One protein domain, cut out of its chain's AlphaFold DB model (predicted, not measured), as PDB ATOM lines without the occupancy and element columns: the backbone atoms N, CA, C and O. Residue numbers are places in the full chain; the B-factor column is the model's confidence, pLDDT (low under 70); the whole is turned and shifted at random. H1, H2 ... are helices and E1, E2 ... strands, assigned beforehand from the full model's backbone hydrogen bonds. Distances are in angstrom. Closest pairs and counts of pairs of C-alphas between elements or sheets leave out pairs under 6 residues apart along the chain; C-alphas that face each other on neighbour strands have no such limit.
ATOM      1  N   ALA A  39     125.293 121.165 117.212       93.69
ATOM      2  CA  ALA A  39     125.523 121.244 118.651       93.69
ATOM      3  C   ALA A  39     126.325 122.499 119.019       93.69
ATOM      4  O   ALA A  39     125.918 123.249 119.909       93.69
ATOM      5  N   ALA A  40     127.409 122.791 118.292       92.56
ATOM      6  CA  ALA A  40     128.174 124.022 118.489       92.56
ATOM      7  C   ALA A  40     127.360 125.272 118.134       92.56
ATOM      8  O   ALA A  40     127.498 126.312 118.787       92.56
ATOM      9  N   TYR A  41     126.488 125.189 117.121       92.88
ATOM     10  CA  TYR A  41     125.551 126.269 116.819       92.88
ATOM     11  C   TYR A  41     124.610 126.531 118.001       92.88
ATOM     12  O   TYR A  41     124.496 127.675 118.442       92.88
ATOM     13  N   VAL A  42     123.988 125.488 118.558       94.19
ATOM     14  CA  VAL A  42     123.086 125.614 119.711       94.19
ATOM     15  C   VAL A  42     123.807 126.145 120.939       94.19
ATOM     16  O   VAL A  42     123.330 127.108 121.540       94.19
ATOM     17  N   ALA A  43     124.978 125.603 121.271       93.19
ATOM     18  CA  ALA A  43     125.763 126.063 122.412       93.19
ATOM     19  C   ALA A  43     126.105 127.559 122.309       93.19
ATOM     20  O   ALA A  43     126.036 128.279 123.302       93.19
ATOM     21  N   ARG A  44     126.410 128.045 121.097       91.50
ATOM     22  CA  ARG A  44     126.696 129.462 120.840       91.50
ATOM     23  C   ARG A  44     125.444 130.343 120.869       91.50
ATOM     24  O   ARG A  44     125.509 131.469 121.351       91.50
ATOM     25  N   GLN A  45     124.331 129.876 120.300       91.31
ATOM     26  CA  GLN A  45     123.151 130.715 120.056       91.31
ATOM     27  C   GLN A  45     122.097 130.655 121.157       91.31
ATOM     28  O   GLN A  45     121.429 131.657 121.402       91.31
ATOM     29  N   PHE A  46     121.933 129.509 121.800       93.12
ATOM     30  CA  PHE A  46     120.917 129.261 122.827       93.12
ATOM     31  C   PHE A  46     121.542 128.888 124.175       93.12
ATOM     32  O   PHE A  46     120.884 128.985 125.210       93.12
ATOM     33  N   GLY A  47     122.815 128.498 124.171       92.06
ATOM     34  CA  GLY A  47     123.589 128.199 125.363       92.06
ATOM     35  C   GLY A  47     123.836 126.709 125.574       92.06
ATOM     36  O   GLY A  47     123.142 125.860 125.012       92.06
ATOM     37  N   PRO A  48     124.818 126.364 126.424       92.88
ATOM     38  CA  PRO A  48     125.293 124.990 126.599       92.88
ATOM     39  C   PRO A  48     124.299 124.077 127.331       92.88
ATOM     40  O   PRO A  48     124.502 122.869 127.402       92.88
ATOM     41  N   LYS A  49     123.226 124.639 127.903       91.12
ATOM     42  CA  LYS A  49     122.194 123.886 128.630       91.12
ATOM     43  C   LYS A  49     121.195 123.181 127.712       91.12
ATOM     44  O   LYS A  49     120.424 122.358 128.194       91.12
ATOM     45  N   PHE A  50     121.201 123.504 126.419       93.75
ATOM     46  CA  PHE A  50     120.345 122.849 125.442       93.75
ATOM     47  C   PHE A  50     120.999 121.582 124.899       93.75
ATOM     48  O   PHE A  50     122.148 121.598 124.456       93.75
ATOM     49  N   LYS A  51     120.234 120.490 124.892       94.12
ATOM     50  CA  LYS A  51     120.621 119.212 124.288       94.12
ATOM     51  C   LYS A  51     119.749 118.959 123.071       94.12
ATOM     52  O   LYS A  51     118.528 118.942 123.200       94.12
ATOM     53  N   LEU A  52     120.363 118.783 121.906       95.19
ATOM     54  CA  LEU A  52     119.639 118.477 120.672       95.19
ATOM     55  C   LEU A  52     119.045 117.066 120.708       95.19
ATOM     56  O   LEU A  52     119.659 116.148 121.253       95.19
ATOM     57  N   ASP A  53     117.871 116.905 120.102       93.06
ATOM     58  CA  ASP A  53     117.287 115.594 119.834       93.06
ATOM     59  C   ASP A  53     117.960 115.006 118.581       93.06
ATOM     60  O   ASP A  53     117.762 115.529 117.483       93.06
ATOM     61  N   PRO A  54     118.760 113.931 118.702       90.56
ATOM     62  CA  PRO A  54     119.484 113.368 117.566       90.56
ATOM     63  C   PRO A  54     118.561 112.711 116.530       90.56
ATOM     64  O   PRO A  54     119.019 112.382 115.438       90.56
ATOM     65  N   LYS A  55     117.281 112.481 116.861       90.44
ATOM     66  CA  LYS A  55     116.313 111.847 115.957       90.44
ATOM     67  C   LYS A  55     115.695 112.828 114.966       90.44
ATOM     68  O   LYS A  55     115.129 112.385 113.972       90.44
ATOM     69  N   VAL A  56     115.779 114.131 115.237       91.31
ATOM     70  CA  VAL A  56     115.169 115.161 114.395       91.31
ATOM     71  C   VAL A  56     116.274 115.965 113.708       91.31
ATOM     72  O   VAL A  56     117.009 116.690 114.383       91.31
ATOM     73  N   PRO A  57     116.428 115.851 112.377       93.25
ATOM     74  CA  PRO A  57     117.425 116.630 111.659       93.25
ATOM     75  C   PRO A  57     117.086 118.131 111.693       93.25
ATOM     76  O   PRO A  57     115.921 118.499 111.871       93.25
ATOM     77  N   PRO A  58     118.079 119.016 111.484       96.19
ATOM     78  CA  PRO A  58     117.823 120.432 111.271       96.19
ATOM     79  C   PRO A  58     116.820 120.671 110.143       96.19
ATOM     80  O   PRO A  58     116.903 120.064 109.075       96.19
ATOM     81  N   MET A  59     115.889 121.580 110.394       96.94
ATOM     82  CA  MET A  59     114.825 121.963 109.480       96.94
ATOM     83  C   MET A  59     115.030 123.411 109.034       96.94
ATOM     84  O   MET A  59     115.408 124.263 109.838       96.94
ATOM     85  N   PHE A  60     114.762 123.691 107.760       95.62
ATOM     86  CA  PHE A  60     115.051 124.983 107.140       95.62
ATOM     87  C   PHE A  60     113.831 125.533 106.403       95.62
ATOM     88  O   PHE A  60     113.123 124.784 105.727       95.62
ATOM     89  N   GLY A  61     113.584 126.839 106.512       94.56
ATOM     90  CA  GLY A  61     112.465 127.484 105.824       94.56
ATOM     91  C   GLY A  61     112.325 128.975 106.113       94.56
ATOM     92  O   GLY A  61     112.888 129.446 107.083       94.56
ATOM     93  N   ASP A  62     111.576 129.710 105.291       94.81
ATOM     94  CA  ASP A  62     111.277 131.137 105.497       94.81
ATOM     95  C   ASP A  62     110.063 131.291 106.428       94.81
ATOM     96  O   ASP A  62     108.915 131.302 105.979       94.81
ATOM     97  N   LEU A  63     110.292 131.309 107.742       95.56
ATOM     98  CA  LEU A  63     109.226 131.261 108.748       95.56
ATOM     99  C   LEU A  63     108.611 132.639 109.003       95.56
ATOM    100  O   LEU A  63     107.454 132.726 109.428       95.56
ATOM    101  N   ASP A  64     109.367 133.716 108.775       93.25
ATOM    102  CA  ASP A  64     108.909 135.086 109.004       93.25
ATOM    103  C   ASP A  64     108.437 135.821 107.734       93.25
ATOM    104  O   ASP A  64     107.744 136.849 107.829       93.25
ATOM    105  N   GLY A  65     108.684 135.237 106.560       91.31
ATOM    106  CA  GLY A  65     108.280 135.760 105.263       91.31
ATOM    107  C   GLY A  65     109.154 136.911 104.778       91.31
ATOM    108  O   GLY A  65     108.632 137.801 104.086       91.31
ATOM    109  N   ASP A  66     110.420 136.968 105.205       90.56
ATOM    110  CA  ASP A  66     111.409 137.951 104.755       90.56
ATOM    111  C   ASP A  66     112.192 137.501 103.505       90.56
ATOM    112  O   ASP A  66     112.970 138.286 102.948       90.56
ATOM    113  N   GLY A  67     111.941 136.278 103.023       89.50
ATOM    114  CA  GLY A  67     112.586 135.687 101.854       89.50
ATOM    115  C   GLY A  67     113.965 135.085 102.134       89.50
ATOM    116  O   GLY A  67     114.630 134.642 101.192       89.50
ATOM    117  N   LYS A  68     114.424 135.079 103.391       89.50
ATOM    118  CA  LYS A  68     115.632 134.378 103.828       89.50
ATOM    119  C   LYS A  68     115.258 133.078 104.522       89.50
ATOM    120  O   LYS A  68     114.157 132.867 105.003       89.50
ATOM    121  N   GLU A  69     116.218 132.170 104.535       91.88
ATOM    122  CA  GLU A  69     116.066 130.892 105.209       91.88
ATOM    123  C   GLU A  69     116.315 131.044 106.713       91.88
ATOM    124  O   GLU A  69     117.355 131.561 107.140       91.88
ATOM    125  N   ASP A  70     115.390 130.508 107.497       95.19
ATOM    126  CA  ASP A  70     115.460 130.356 108.940       95.19
ATOM    127  C   ASP A  70     115.754 128.903 109.315       95.19
ATOM    128  O   ASP A  70     115.610 127.977 108.511       95.19
ATOM    129  N   LEU A  71     116.183 128.709 110.558       96.75
ATOM    130  CA  LEU A  71     116.558 127.410 111.103       96.75
ATOM    131  C   LEU A  71     115.624 127.023 112.245       96.75
ATOM    132  O   LEU A  71     115.417 127.810 113.172       96.75
ATOM    133  N   VAL A  72     115.155 125.778 112.214       98.06
ATOM    134  CA  VAL A  72     114.459 125.105 113.310       98.06
ATOM    135  C   VAL A  72     115.258 123.871 113.711       98.06
ATOM    136  O   VAL A  72     115.628 123.039 112.884       98.06
ATOM    137  N   LEU A  73     115.512 123.746 115.005       97.69
ATOM    138  CA  LEU A  73     116.106 122.569 115.623       97.69
ATOM    139  C   LEU A  73     115.174 122.066 116.723       97.69
ATOM    140  O   LEU A  73     114.409 122.841 117.299       97.69
ATOM    141  N   VAL A  74     115.272 120.782 117.052       96.75
ATOM    142  CA  VAL A  74     114.591 120.204 118.213       96.75
ATOM    143  C   VAL A  74     115.619 119.878 119.281       96.75
ATOM    144  O   VAL A  74     116.665 119.292 119.007       96.75
ATOM    145  N   GLY A  75     115.321 120.267 120.513       94.94
ATOM    146  CA  GLY A  75     116.160 119.959 121.658       94.94
ATOM    147  C   GLY A  75     115.371 119.959 122.952       94.94
ATOM    148  O   GLY A  75     114.148 119.950 122.941       94.94
ATOM    149  N   SER A  76     116.084 119.981 124.067       92.69
ATOM    150  CA  SER A  76     115.531 120.041 125.417       92.69
ATOM    151  C   SER A  76     116.405 120.916 126.306       92.69
ATOM    152  O   SER A  76     117.613 121.047 126.076       92.69
ATOM    153  N   SER A  77     115.792 121.535 127.310       89.31
ATOM    154  CA  SER A  77     116.479 122.280 128.363       89.31
ATOM    155  C   SER A  77     115.576 122.367 129.581       89.31
ATOM    156  O   SER A  77     114.413 122.740 129.461       89.31
ATOM    157  N   SER A  78     116.139 122.117 130.759       81.56
ATOM    158  CA  SER A  78     115.421 122.237 132.031       81.56
ATOM    159  C   SER A  78     115.264 123.685 132.508       81.56
ATOM    160  O   SER A  78     114.515 123.959 133.438       81.56
ATOM    161  N   THR A  79     115.995 124.639 131.913       85.44
ATOM    162  CA  THR A  79     116.004 126.048 132.356       85.44
ATOM    163  C   THR A  79     115.999 127.045 131.184       85.44
ATOM    164  O   THR A  79     116.864 127.925 131.112       85.44
ATOM    165  N   PRO A  80     115.026 126.966 130.250       88.44
ATOM    166  CA  PRO A  80     115.017 127.791 129.040       88.44
ATOM    167  C   PRO A  80     114.916 129.293 129.341       88.44
ATOM    168  O   PRO A  80     115.573 130.088 128.675       88.44
ATOM    169  N   LEU A  81     114.164 129.696 130.374       90.19
ATOM    170  CA  LEU A  81     114.024 131.107 130.761       90.19
ATOM    171  C   LEU A  81     115.326 131.725 131.284       90.19
ATOM    172  O   LEU A  81     115.582 132.901 131.036       90.19
ATOM    173  N   LEU A  82     116.157 130.945 131.980       88.50
ATOM    174  CA  LEU A  82     117.440 131.432 132.489       88.50
ATOM    175  C   LEU A  82     118.412 131.686 131.331       88.50
ATOM    176  O   LEU A  82     119.021 132.750 131.250       88.50
ATOM    177  N   SER A  83     118.492 130.743 130.387       90.06
ATOM    178  CA  SER A  83     119.303 130.904 129.177       90.06
ATOM    179  C   SER A  83     118.786 132.027 128.266       90.06
ATOM    180  O   SER A  83     119.575 132.654 127.566       90.06
ATOM    181  N   ALA A  84     117.482 132.324 128.282       91.44
ATOM    182  CA  ALA A  84     116.887 133.372 127.449       91.44
ATOM    183  C   ALA A  84     117.487 134.753 127.727       91.44
ATOM    184  O   ALA A  84     117.775 135.506 126.795       91.44
ATOM    185  N   GLN A  85     117.714 135.066 129.007       87.44
ATOM    186  CA  GLN A  85     118.312 136.330 129.427       87.44
ATOM    187  C   GLN A  85     119.780 136.442 128.996       87.44
ATOM    188  O   GLN A  85     120.208 137.509 128.563       87.44
ATOM    189  N   GLU A  86     120.537 135.349 129.097       88.94
ATOM    190  CA  GLU A  86     121.968 135.311 128.777       88.94
ATOM    191  C   GLU A  86     122.224 135.327 127.262       88.94
ATOM    192  O   GLU A  86     123.086 136.059 126.777       88.94
ATOM    193  N   PHE A  87     121.441 134.562 126.499       91.50
ATOM    194  CA  PHE A  87     121.654 134.364 125.064       91.50
ATOM    195  C   PHE A  87     120.727 135.211 124.183       91.50
ATOM    196  O   PHE A  87     120.867 135.194 122.959       91.50
ATOM    197  N   GLY A  88     119.803 135.983 124.760       90.69
ATOM    198  CA  GLY A  88     118.988 136.959 124.032       90.69
ATOM    199  C   GLY A  88     117.968 136.332 123.078       90.69
ATOM    200  O   GLY A  88     117.809 136.798 121.950       90.69
ATOM    201  N   PHE A  89     117.295 135.265 123.507       93.19
ATOM    202  CA  PHE A  89     116.162 134.669 122.789       93.19
ATOM    203  C   PHE A  89     114.859 134.853 123.573       93.19
ATOM    204  O   PHE A  89     114.869 135.176 124.759       93.19
ATOM    205  N   LYS A  90     113.717 134.656 122.912       95.50
ATOM    206  CA  LYS A  90     112.396 134.682 123.555       95.50
ATOM    207  C   LYS A  90     111.897 133.267 123.790       95.50
ATOM    208  O   LYS A  90     111.991 132.436 122.896       95.50
ATOM    209  N   VAL A  91     111.342 133.001 124.965       95.19
ATOM    210  CA  VAL A  91     110.594 131.763 125.211       95.19
ATOM    211  C   VAL A  91     109.124 132.046 124.935       95.19
ATOM    212  O   VAL A  91     108.618 133.071 125.386       95.19
ATOM    213  N   GLU A  92     108.457 131.172 124.187       95.44
ATOM    214  CA  GLU A  92     107.022 131.261 123.900       95.44
ATOM    215  C   GLU A  92     106.357 129.888 124.068       95.44
ATOM    216  O   GLU A  92     106.985 128.853 123.852       95.44
ATOM    217  N   ASP A  93     105.079 129.885 124.446       93.75
ATOM    218  CA  ASP A  93     104.250 128.681 124.572       93.75
ATOM    219  C   ASP A  93     103.006 128.843 123.685       93.75
ATOM    220  O   ASP A  93     101.950 129.294 124.146       93.75
ATOM    221  N   PRO A  94     103.129 128.591 122.369       94.25
ATOM    222  CA  PRO A  94     102.048 128.859 121.430       94.25
ATOM    223  C   PRO A  94     100.849 127.923 121.636       94.25
ATOM    224  O   PRO A  94      99.723 128.334 121.347       94.25
ATOM    225  N   TYR A  95     101.077 126.711 122.157       91.81
ATOM    226  CA  TYR A  95     100.032 125.730 122.447       91.81
ATOM    227  C   TYR A  95      99.144 126.193 123.604       91.81
ATOM    228  O   TYR A  95      97.945 126.397 123.420       91.81
ATOM    229  N   HIS A  96      99.710 126.473 124.779       90.50
ATOM    230  CA  HIS A  96      98.907 126.969 125.896       90.50
ATOM    231  C   HIS A  96      98.361 128.373 125.617       90.50
ATOM    232  O   HIS A  96      97.270 128.716 126.073       90.50
ATOM    233  N   ALA A  97      99.056 129.195 124.820       91.50
ATOM    234  CA  ALA A  97      98.536 130.497 124.408       91.50
ATOM    235  C   ALA A  97      97.264 130.385 123.553       91.50
ATOM    236  O   ALA A  97      96.428 131.289 123.611       91.50
ATOM    237  N   TYR A  98      97.095 129.300 122.786       89.81
ATOM    238  CA  TYR A  98      95.848 129.009 122.075       89.81
ATOM    239  C   TYR A  98      94.681 128.797 123.057       89.81
ATOM    240  O   TYR A  98      93.608 129.358 122.854       89.81
ATOM    241  N   TYR A  99      94.924 128.105 124.176       88.62
ATOM    242  CA  TYR A  99      93.943 127.870 125.248       88.62
ATOM    243  C   TYR A  99      93.876 128.983 126.313       88.62
ATOM    244  O   TYR A  99      93.170 128.851 127.309       88.62
ATOM    245  N   GLY A 100      94.593 130.095 126.117       88.19
ATOM    246  CA  GLY A 100      94.560 131.258 127.009       88.19
ATOM    247  C   GLY A 100      95.490 131.200 128.229       88.19
ATOM    248  O   GLY A 100      95.426 132.099 129.063       88.19
ATOM    249  N   THR A 101      96.376 130.204 128.332       86.31
ATOM    250  CA  THR A 101      97.254 129.977 129.501       86.31
ATOM    251  C   THR A 101      98.758 130.053 129.201       86.31
ATOM    252  O   THR A 101      99.571 129.760 130.068       86.31
ATOM    253  N   GLY A 102      99.162 130.479 128.002       84.56
ATOM    254  CA  GLY A 102     100.560 130.431 127.538       84.56
ATOM    255  C   GLY A 102     101.498 131.540 128.020       84.56
ATOM    256  O   GLY A 102     102.219 132.089 127.190       84.56
ATOM    257  N   ASP A 103     101.497 131.898 129.311       89.19
ATOM    258  CA  ASP A 103     102.596 132.689 129.896       89.19
ATOM    259  C   ASP A 103     103.775 131.754 130.225       89.19
ATOM    260  O   ASP A 103     103.670 130.970 131.174       89.19
ATOM    261  N   PRO A 104     104.921 131.857 129.524       87.38
ATOM    262  CA  PRO A 104     106.059 130.972 129.749       87.38
ATOM    263  C   PRO A 104     106.632 131.037 131.164       87.38
ATOM    264  O   PRO A 104     107.255 130.078 131.595       87.38
ATOM    265  N   ARG A 105     106.425 132.132 131.913       88.75
ATOM    266  CA  ARG A 105     106.866 132.236 133.320       88.75
ATOM    267  C   ARG A 105     106.128 131.265 134.238       88.75
ATOM    268  O   ARG A 105     106.648 130.917 135.298       88.75
ATOM    269  N   ILE A 106     104.922 130.876 133.836       84.75
ATOM    270  CA  ILE A 106     104.072 129.918 134.534       84.75
ATOM    271  C   ILE A 106     104.242 128.544 133.885       84.75
ATOM    272  O   ILE A 106     104.568 127.580 134.572       84.75
ATOM    273  N   THR A 107     104.090 128.452 132.562       87.06
ATOM    274  CA  THR A 107     104.043 127.159 131.864       87.06
ATOM    275  C   THR A 107     105.393 126.465 131.732       87.06
ATOM    276  O   THR A 107     105.424 125.265 131.492       87.06
ATOM    277  N   SER A 108     106.519 127.154 131.954       82.31
ATOM    278  CA  SER A 108     107.824 126.485 132.040       82.31
ATOM    279  C   SER A 108     108.054 125.756 133.368       82.31
ATOM    280  O   SER A 108     109.101 125.136 133.530       82.31
ATOM    281  N   GLN A 109     107.169 125.912 134.360       81.81
ATOM    282  CA  GLN A 109     107.321 125.289 135.683       81.81
ATOM    283  C   GLN A 109     106.762 123.863 135.732       81.81
ATOM    284  O   GLN A 109     107.034 123.132 136.683       81.81
ATOM    285  N   PHE A 110     105.978 123.468 134.730       73.38
ATOM    286  CA  PHE A 110     105.411 122.135 134.618       73.38
ATOM    287  C   PHE A 110     105.574 121.611 133.195       73.38
ATOM    288  O   PHE A 110     105.363 122.316 132.214       73.38
ATOM    289  N   THR A 111     105.927 120.340 133.097       61.22
ATOM    290  CA  THR A 111     106.143 119.641 131.834       61.22
ATOM    291  C   THR A 111     104.862 118.873 131.509       61.22
ATOM    292  O   THR A 111     104.668 117.761 131.994       61.22
ATOM    293  N   LEU A 112     103.945 119.470 130.738       57.78
ATOM    294  CA  LEU A 112     102.702 118.811 130.300       57.78
ATOM    295  C   LEU A 112     102.879 118.211 128.903       57.78
ATOM    296  O   LEU A 112     102.207 118.605 127.954       57.78
ATOM    297  N   HIS A 113     103.791 117.252 128.764       58.97
ATOM    298  CA  HIS A 113     103.862 116.459 127.542       58.97
ATOM    299  C   HIS A 113     103.290 115.068 127.798       58.97
ATOM    300  O   HIS A 113     103.740 114.356 128.695       58.97
ATOM    301  N   PHE A 114     102.335 114.641 126.967       50.50
ATOM    302  CA  PHE A 114     101.811 113.267 126.982       50.50
ATOM    303  C   PHE A 114     102.894 112.214 126.683       50.50
ATOM    304  O   PHE A 114     102.695 111.025 126.930       50.50
ATOM    305  N   ASP A 115     104.043 112.638 126.154       52.75
ATOM    306  CA  ASP A 115     105.207 111.794 125.900       52.75
ATOM    307  C   ASP A 115     106.303 111.866 126.977       52.75
ATOM    308  O   ASP A 115     107.278 111.118 126.885       52.75
ATOM    309  N   GLY A 116     106.143 112.726 127.990       54.66
ATOM    310  CA  GLY A 116     107.117 112.948 129.064       54.66
ATOM    311  C   GLY A 116     108.432 113.604 128.627       54.66
ATOM    312  O   GLY A 116     109.366 113.667 129.425       54.66
ATOM    313  N   SER A 117     108.544 114.066 127.380       62.72
ATOM    314  CA  SER A 117     109.774 114.647 126.844       62.72
ATOM    315  C   SER A 117     109.821 116.158 127.084       62.72
ATOM    316  O   SER A 117     108.868 116.858 126.786       62.72
ATOM    317  N   GLU A 118     110.939 116.694 127.579       77.25
ATOM    318  CA  GLU A 118     111.157 118.150 127.726       77.25
ATOM    319  C   GLU A 118     111.494 118.817 126.374       77.25
ATOM    320  O   GLU A 118     112.391 119.663 126.282       77.25
ATOM    321  N   ARG A 119     110.857 118.366 125.284       89.62
ATOM    322  CA  ARG A 119     111.213 118.782 123.926       89.62
ATOM    323  C   ARG A 119     110.696 120.185 123.623       89.62
ATOM    324  O   ARG A 119     109.557 120.544 123.906       89.62
ATOM    325  N   CYS A 120     111.556 120.971 122.992       93.81
ATOM    326  CA  CYS A 120     111.292 122.333 122.558       93.81
ATOM    327  C   CYS A 120     111.827 122.562 121.143       93.81
ATOM    328  O   CYS A 120     112.814 121.940 120.730       93.81
ATOM    329  N   PHE A 121     111.218 123.507 120.427       97.31
ATOM    330  CA  PHE A 121     111.778 124.019 119.178       97.31
ATOM    331  C   PHE A 121     112.736 125.167 119.469       97.31
ATOM    332  O   PHE A 121     112.376 126.114 120.162       97.31
ATOM    333  N   LEU A 122     113.935 125.103 118.904       97.94
ATOM    334  CA  LEU A 122     114.930 126.170 118.887       97.94
ATOM    335  C   LEU A 122     114.888 126.815 117.500       97.94
ATOM    336  O   LEU A 122     115.205 126.156 116.510       97.94
ATOM    337  N   ILE A 123     114.493 128.082 117.417       98.00
ATOM    338  CA  ILE A 123     114.258 128.768 116.142       98.00
ATOM    339  C   ILE A 123     115.171 129.981 116.028       98.00
ATOM    340  O   ILE A 123     115.269 130.777 116.964       98.00
ATOM    341  N   ALA A 124     115.828 130.134 114.882       95.56
ATOM    342  CA  ALA A 124     116.666 131.284 114.568       95.56
ATOM    343  C   ALA A 124     116.300 131.854 113.197       95.56
ATOM    344  O   ALA A 124     116.576 131.228 112.173       95.56
ATOM    345  N   PHE A 125     115.729 133.060 113.192       94.19
ATOM    346  CA  PHE A 125     115.519 133.812 111.961       94.19
ATOM    347  C   PHE A 125     116.846 134.350 111.435       94.19
ATOM    348  O   PHE A 125     117.643 134.871 112.222       94.19
ATOM    349  N   GLY A 126     117.104 134.215 110.133       88.25
ATOM    350  CA  GLY A 126     118.362 134.654 109.520       88.25
ATOM    351  C   GLY A 126     119.606 133.945 110.079       88.25
ATOM    352  O   GLY A 126     120.648 134.573 110.283       88.25
ATOM    353  N   TRP A 127     119.508 132.635 110.337       90.00
ATOM    354  CA  TRP A 127     120.489 131.814 111.076       90.00
ATOM    355  C   TRP A 127     121.942 131.872 110.569       90.00
ATOM    356  O   TRP A 127     122.879 131.576 111.315       90.00
ATOM    357  N   ARG A 128     122.145 132.257 109.304       84.06
ATOM    358  CA  ARG A 128     123.465 132.342 108.657       84.06
ATOM    359  C   ARG A 128     124.253 133.597 108.989       84.06
ATOM    360  O   ARG A 128     125.437 133.677 108.660       84.06
ATOM    361  N   LEU A 129     123.620 134.598 109.590       69.50
ATOM    362  CA  LEU A 129     124.322 135.817 109.951       69.50
ATOM    363  C   LEU A 129     125.291 135.521 111.108       69.50
ATOM    364  O   LEU A 129     124.894 134.894 112.097       69.50
ATOM    365  N   PRO A 130     126.563 135.959 111.021       59.72
ATOM    366  CA  PRO A 130     127.482 135.843 112.143       59.72
ATOM    367  C   PRO A 130     126.864 136.592 113.322       59.72
ATOM    368  O   PRO A 130     126.419 137.730 113.183       59.72
ATOM    369  N   SER A 131     126.794 135.941 114.480       50.91
ATOM    370  CA  SER A 131     126.130 136.506 115.654       50.91
ATOM    371  C   SER A 131     127.164 136.995 116.678       50.91
ATOM    372  O   SER A 131     127.714 136.182 117.419       50.91
ATOM    373  N   PRO A 132     127.469 138.308 116.710       52.22
ATOM    374  CA  PRO A 132     127.914 139.036 117.902       52.22
ATOM    375  C   PRO A 132     126.717 139.621 118.683       52.22
ATOM    376  O   PRO A 132     125.645 139.824 118.105       52.22
ATOM    377  N   PRO A 133     126.887 139.994 119.970       48.69
ATOM    378  CA  PRO A 133     125.799 140.149 120.951       48.69
ATOM    379  C   PRO A 133     124.820 141.316 120.705       48.69
ATOM    380  O   PRO A 133     123.928 141.549 121.515       48.69
ATOM    381  N   LYS A 134     124.979 142.087 119.623       45.06
ATOM    382  CA  LYS A 134     124.230 143.330 119.369       45.06
ATOM    383  C   LYS A 134     123.755 143.508 117.922       45.06
ATOM    384  O   LYS A 134     123.446 144.630 117.525       45.06
ATOM    385  N   HIS A 135     123.687 142.451 117.112       44.78
ATOM    386  CA  HIS A 135     123.178 142.594 115.744       44.78
ATOM    387  C   HIS A 135     121.658 142.441 115.657       44.78
ATOM    388  O   HIS A 135     121.076 141.431 116.034       44.78
ATOM    389  N   ARG A 136     121.033 143.458 115.059       53.16
ATOM    390  CA  ARG A 136     119.598 143.625 114.768       53.16
ATOM    391  C   ARG A 136     119.021 142.633 113.731       53.16
ATOM    392  O   ARG A 136     117.959 142.911 113.188       53.16
ATOM    393  N   GLY A 137     119.727 141.543 113.412       61.41
ATOM    394  CA  GLY A 137     119.451 140.693 112.241       61.41
ATOM    395  C   GLY A 137     119.076 139.236 112.522       61.41
ATOM    396  O   GLY A 137     118.535 138.602 111.628       61.41
ATOM    397  N   VAL A 138     119.332 138.712 113.728       77.56
ATOM    398  CA  VAL A 138     118.958 137.337 114.111       77.56
ATOM    399  C   VAL A 138     117.967 137.405 115.262       77.56
ATOM    400  O   VAL A 138     118.306 137.885 116.344       77.56
ATOM    401  N   SER A 139     116.747 136.921 115.037       91.12
ATOM    402  CA  SER A 139     115.741 136.772 116.094       91.12
ATOM    403  C   SER A 139     115.673 135.315 116.519       91.12
ATOM    404  O   SER A 139     115.556 134.432 115.675       91.12
ATOM    405  N   LYS A 140     115.760 135.058 117.825       94.62
ATOM    406  CA  LYS A 140     115.804 133.700 118.372       94.62
ATOM    407  C   LYS A 140     114.602 133.425 119.256       94.62
ATOM    408  O   LYS A 140     114.234 134.268 120.080       94.62
ATOM    409  N   PHE A 141     114.048 132.228 119.119       97.38
ATOM    410  CA  PHE A 141     112.893 131.775 119.879       97.38
ATOM    411  C   PHE A 141     113.101 130.353 120.387       97.38
ATOM    412  O   PHE A 141     113.751 129.540 119.732       97.38
ATOM    413  N   VAL A 142     112.524 130.061 121.545       97.06
ATOM    414  CA  VAL A 142     112.390 128.715 122.089       97.06
ATOM    415  C   VAL A 142     110.914 128.464 122.337       97.06
ATOM    416  O   VAL A 142     110.309 129.153 123.158       97.06
ATOM    417  N   LEU A 143     110.336 127.510 121.611       96.00
ATOM    418  CA  LEU A 143     108.936 127.131 121.777       96.00
ATOM    419  C   LEU A 143     108.860 125.926 122.703       96.00
ATOM    420  O   LEU A 143     109.358 124.854 122.355       96.00
ATOM    421  N   ILE A 144     108.266 126.123 123.875       92.94
ATOM    422  CA  ILE A 144     108.070 125.078 124.884       92.94
ATOM    423  C   ILE A 144     106.647 124.530 124.808       92.94
ATOM    424  O   ILE A 144     105.756 125.201 124.288       92.94
ATOM    425  N   ASN A 145     106.441 123.327 125.349       90.06
ATOM    426  CA  ASN A 145     105.122 122.707 125.508       90.06
ATOM    427  C   ASN A 145     104.312 122.543 124.208       90.06
ATOM    428  O   ASN A 145     103.098 122.352 124.248       90.06
ATOM    429  N   THR A 146     104.964 122.589 123.046       90.56
ATOM    430  CA  THR A 146     104.324 122.249 121.776       90.56
ATOM    431  C   THR A 146     104.293 120.722 121.635       90.56
ATOM    432  O   THR A 146     105.361 120.111 121.660       90.56
ATOM    433  N   PRO A 147     103.120 120.083 121.483       88.69
ATOM    434  CA  PRO A 147     103.027 118.631 121.344       88.69
ATOM    435  C   PRO A 147     103.448 118.169 119.943       88.69
ATOM    436  O   PRO A 147     102.973 118.712 118.948       88.69
TER     437      PRO A 147
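What this domain is: This is residues 39 to 147 of the 204 residues of an uncharacterized protein of Acidobacteria bacterium (UniProt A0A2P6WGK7). One strongly twisted sheet of five strands has four short helices set round it: H2 covers the strands E5 and E3, H1 grazes the sheet at E4 and E2, and H4 grazes it near E3, with H3 following E3 just beyond the sheet. Two long links, residues 108 to 118 and 126 to 138, reach toward opposite ends of the longest axis. The printed part has 109 residues, in the order H1 E1 E2 H2 E3 H3 H4 E4 E5; the sheet's order is E1 E2 E4 E5 E3, mixed. The class is mixed, helices and strands, with under half of the residues in named elements. The whole is compact, with a radius of gyration of the C-alphas of 13.5 A and spans of 36 by 27 by 27 A.

Where its parts are: Begin in the sheet at C-alpha 119, (111.213, 118.782, 123.926), where E4 starts; it runs 19.7 A to residue 125. Beside it find E2, residues 70 to 76, 19.4 A long, and E5, residues 139 to 143, 13.1 A long, ending at (108.936, 127.131, 121.777). The edge strands are E1, residues 59 to 61, and E3, residues 90 to 92. Find H1 from C-alpha 39, (125.523, 121.244, 118.651), to residue 45, and H2 at residues 80 to 87, 10.2 A long. H3 is residues 94 to 98 and H4 residues 104 to 107.

How they stand to each other: Look first at the antiparallel neighbours E2 and E4, with N 73 and O 122 2.9 A apart. E4 and E5 form an antiparallel hairpin, with N 123 and O 141 at 2.8 A. E1 and E2 form the other hairpin, with N 59 and O 72 at 2.9 A. E5 and E3 are parallel, with N 92 and O 142 at 2.9 A. E2, H2 and E3 make a split strand-helix-strand unit, two strands running the same way with E4 and E5 between them, and its crossover is right-handed. H2 lies over E5 and E3 at a height over the sheet of 9.2 A; its closest C-alphas to E3 are those of Ala 84 and Lys 90, 6.1 A. H1 and H4 only graze the sheet, and H3 is not on it. Every O i to N i+4 pair is within hydrogen-bond range in H1 and H3, 2 of 4 are in H2, and H4 is too short for such a pair.

The domain as a whole: The C-alphas farthest apart are those of Phe 114 and Lys 134, 38.3 A. The printed part has no cut. The links H1 to E1, H4 to E4 and E4 to E5 are long. Confidence is low, with pLDDT under 70, at residues 111 to 117 and 129 to 137.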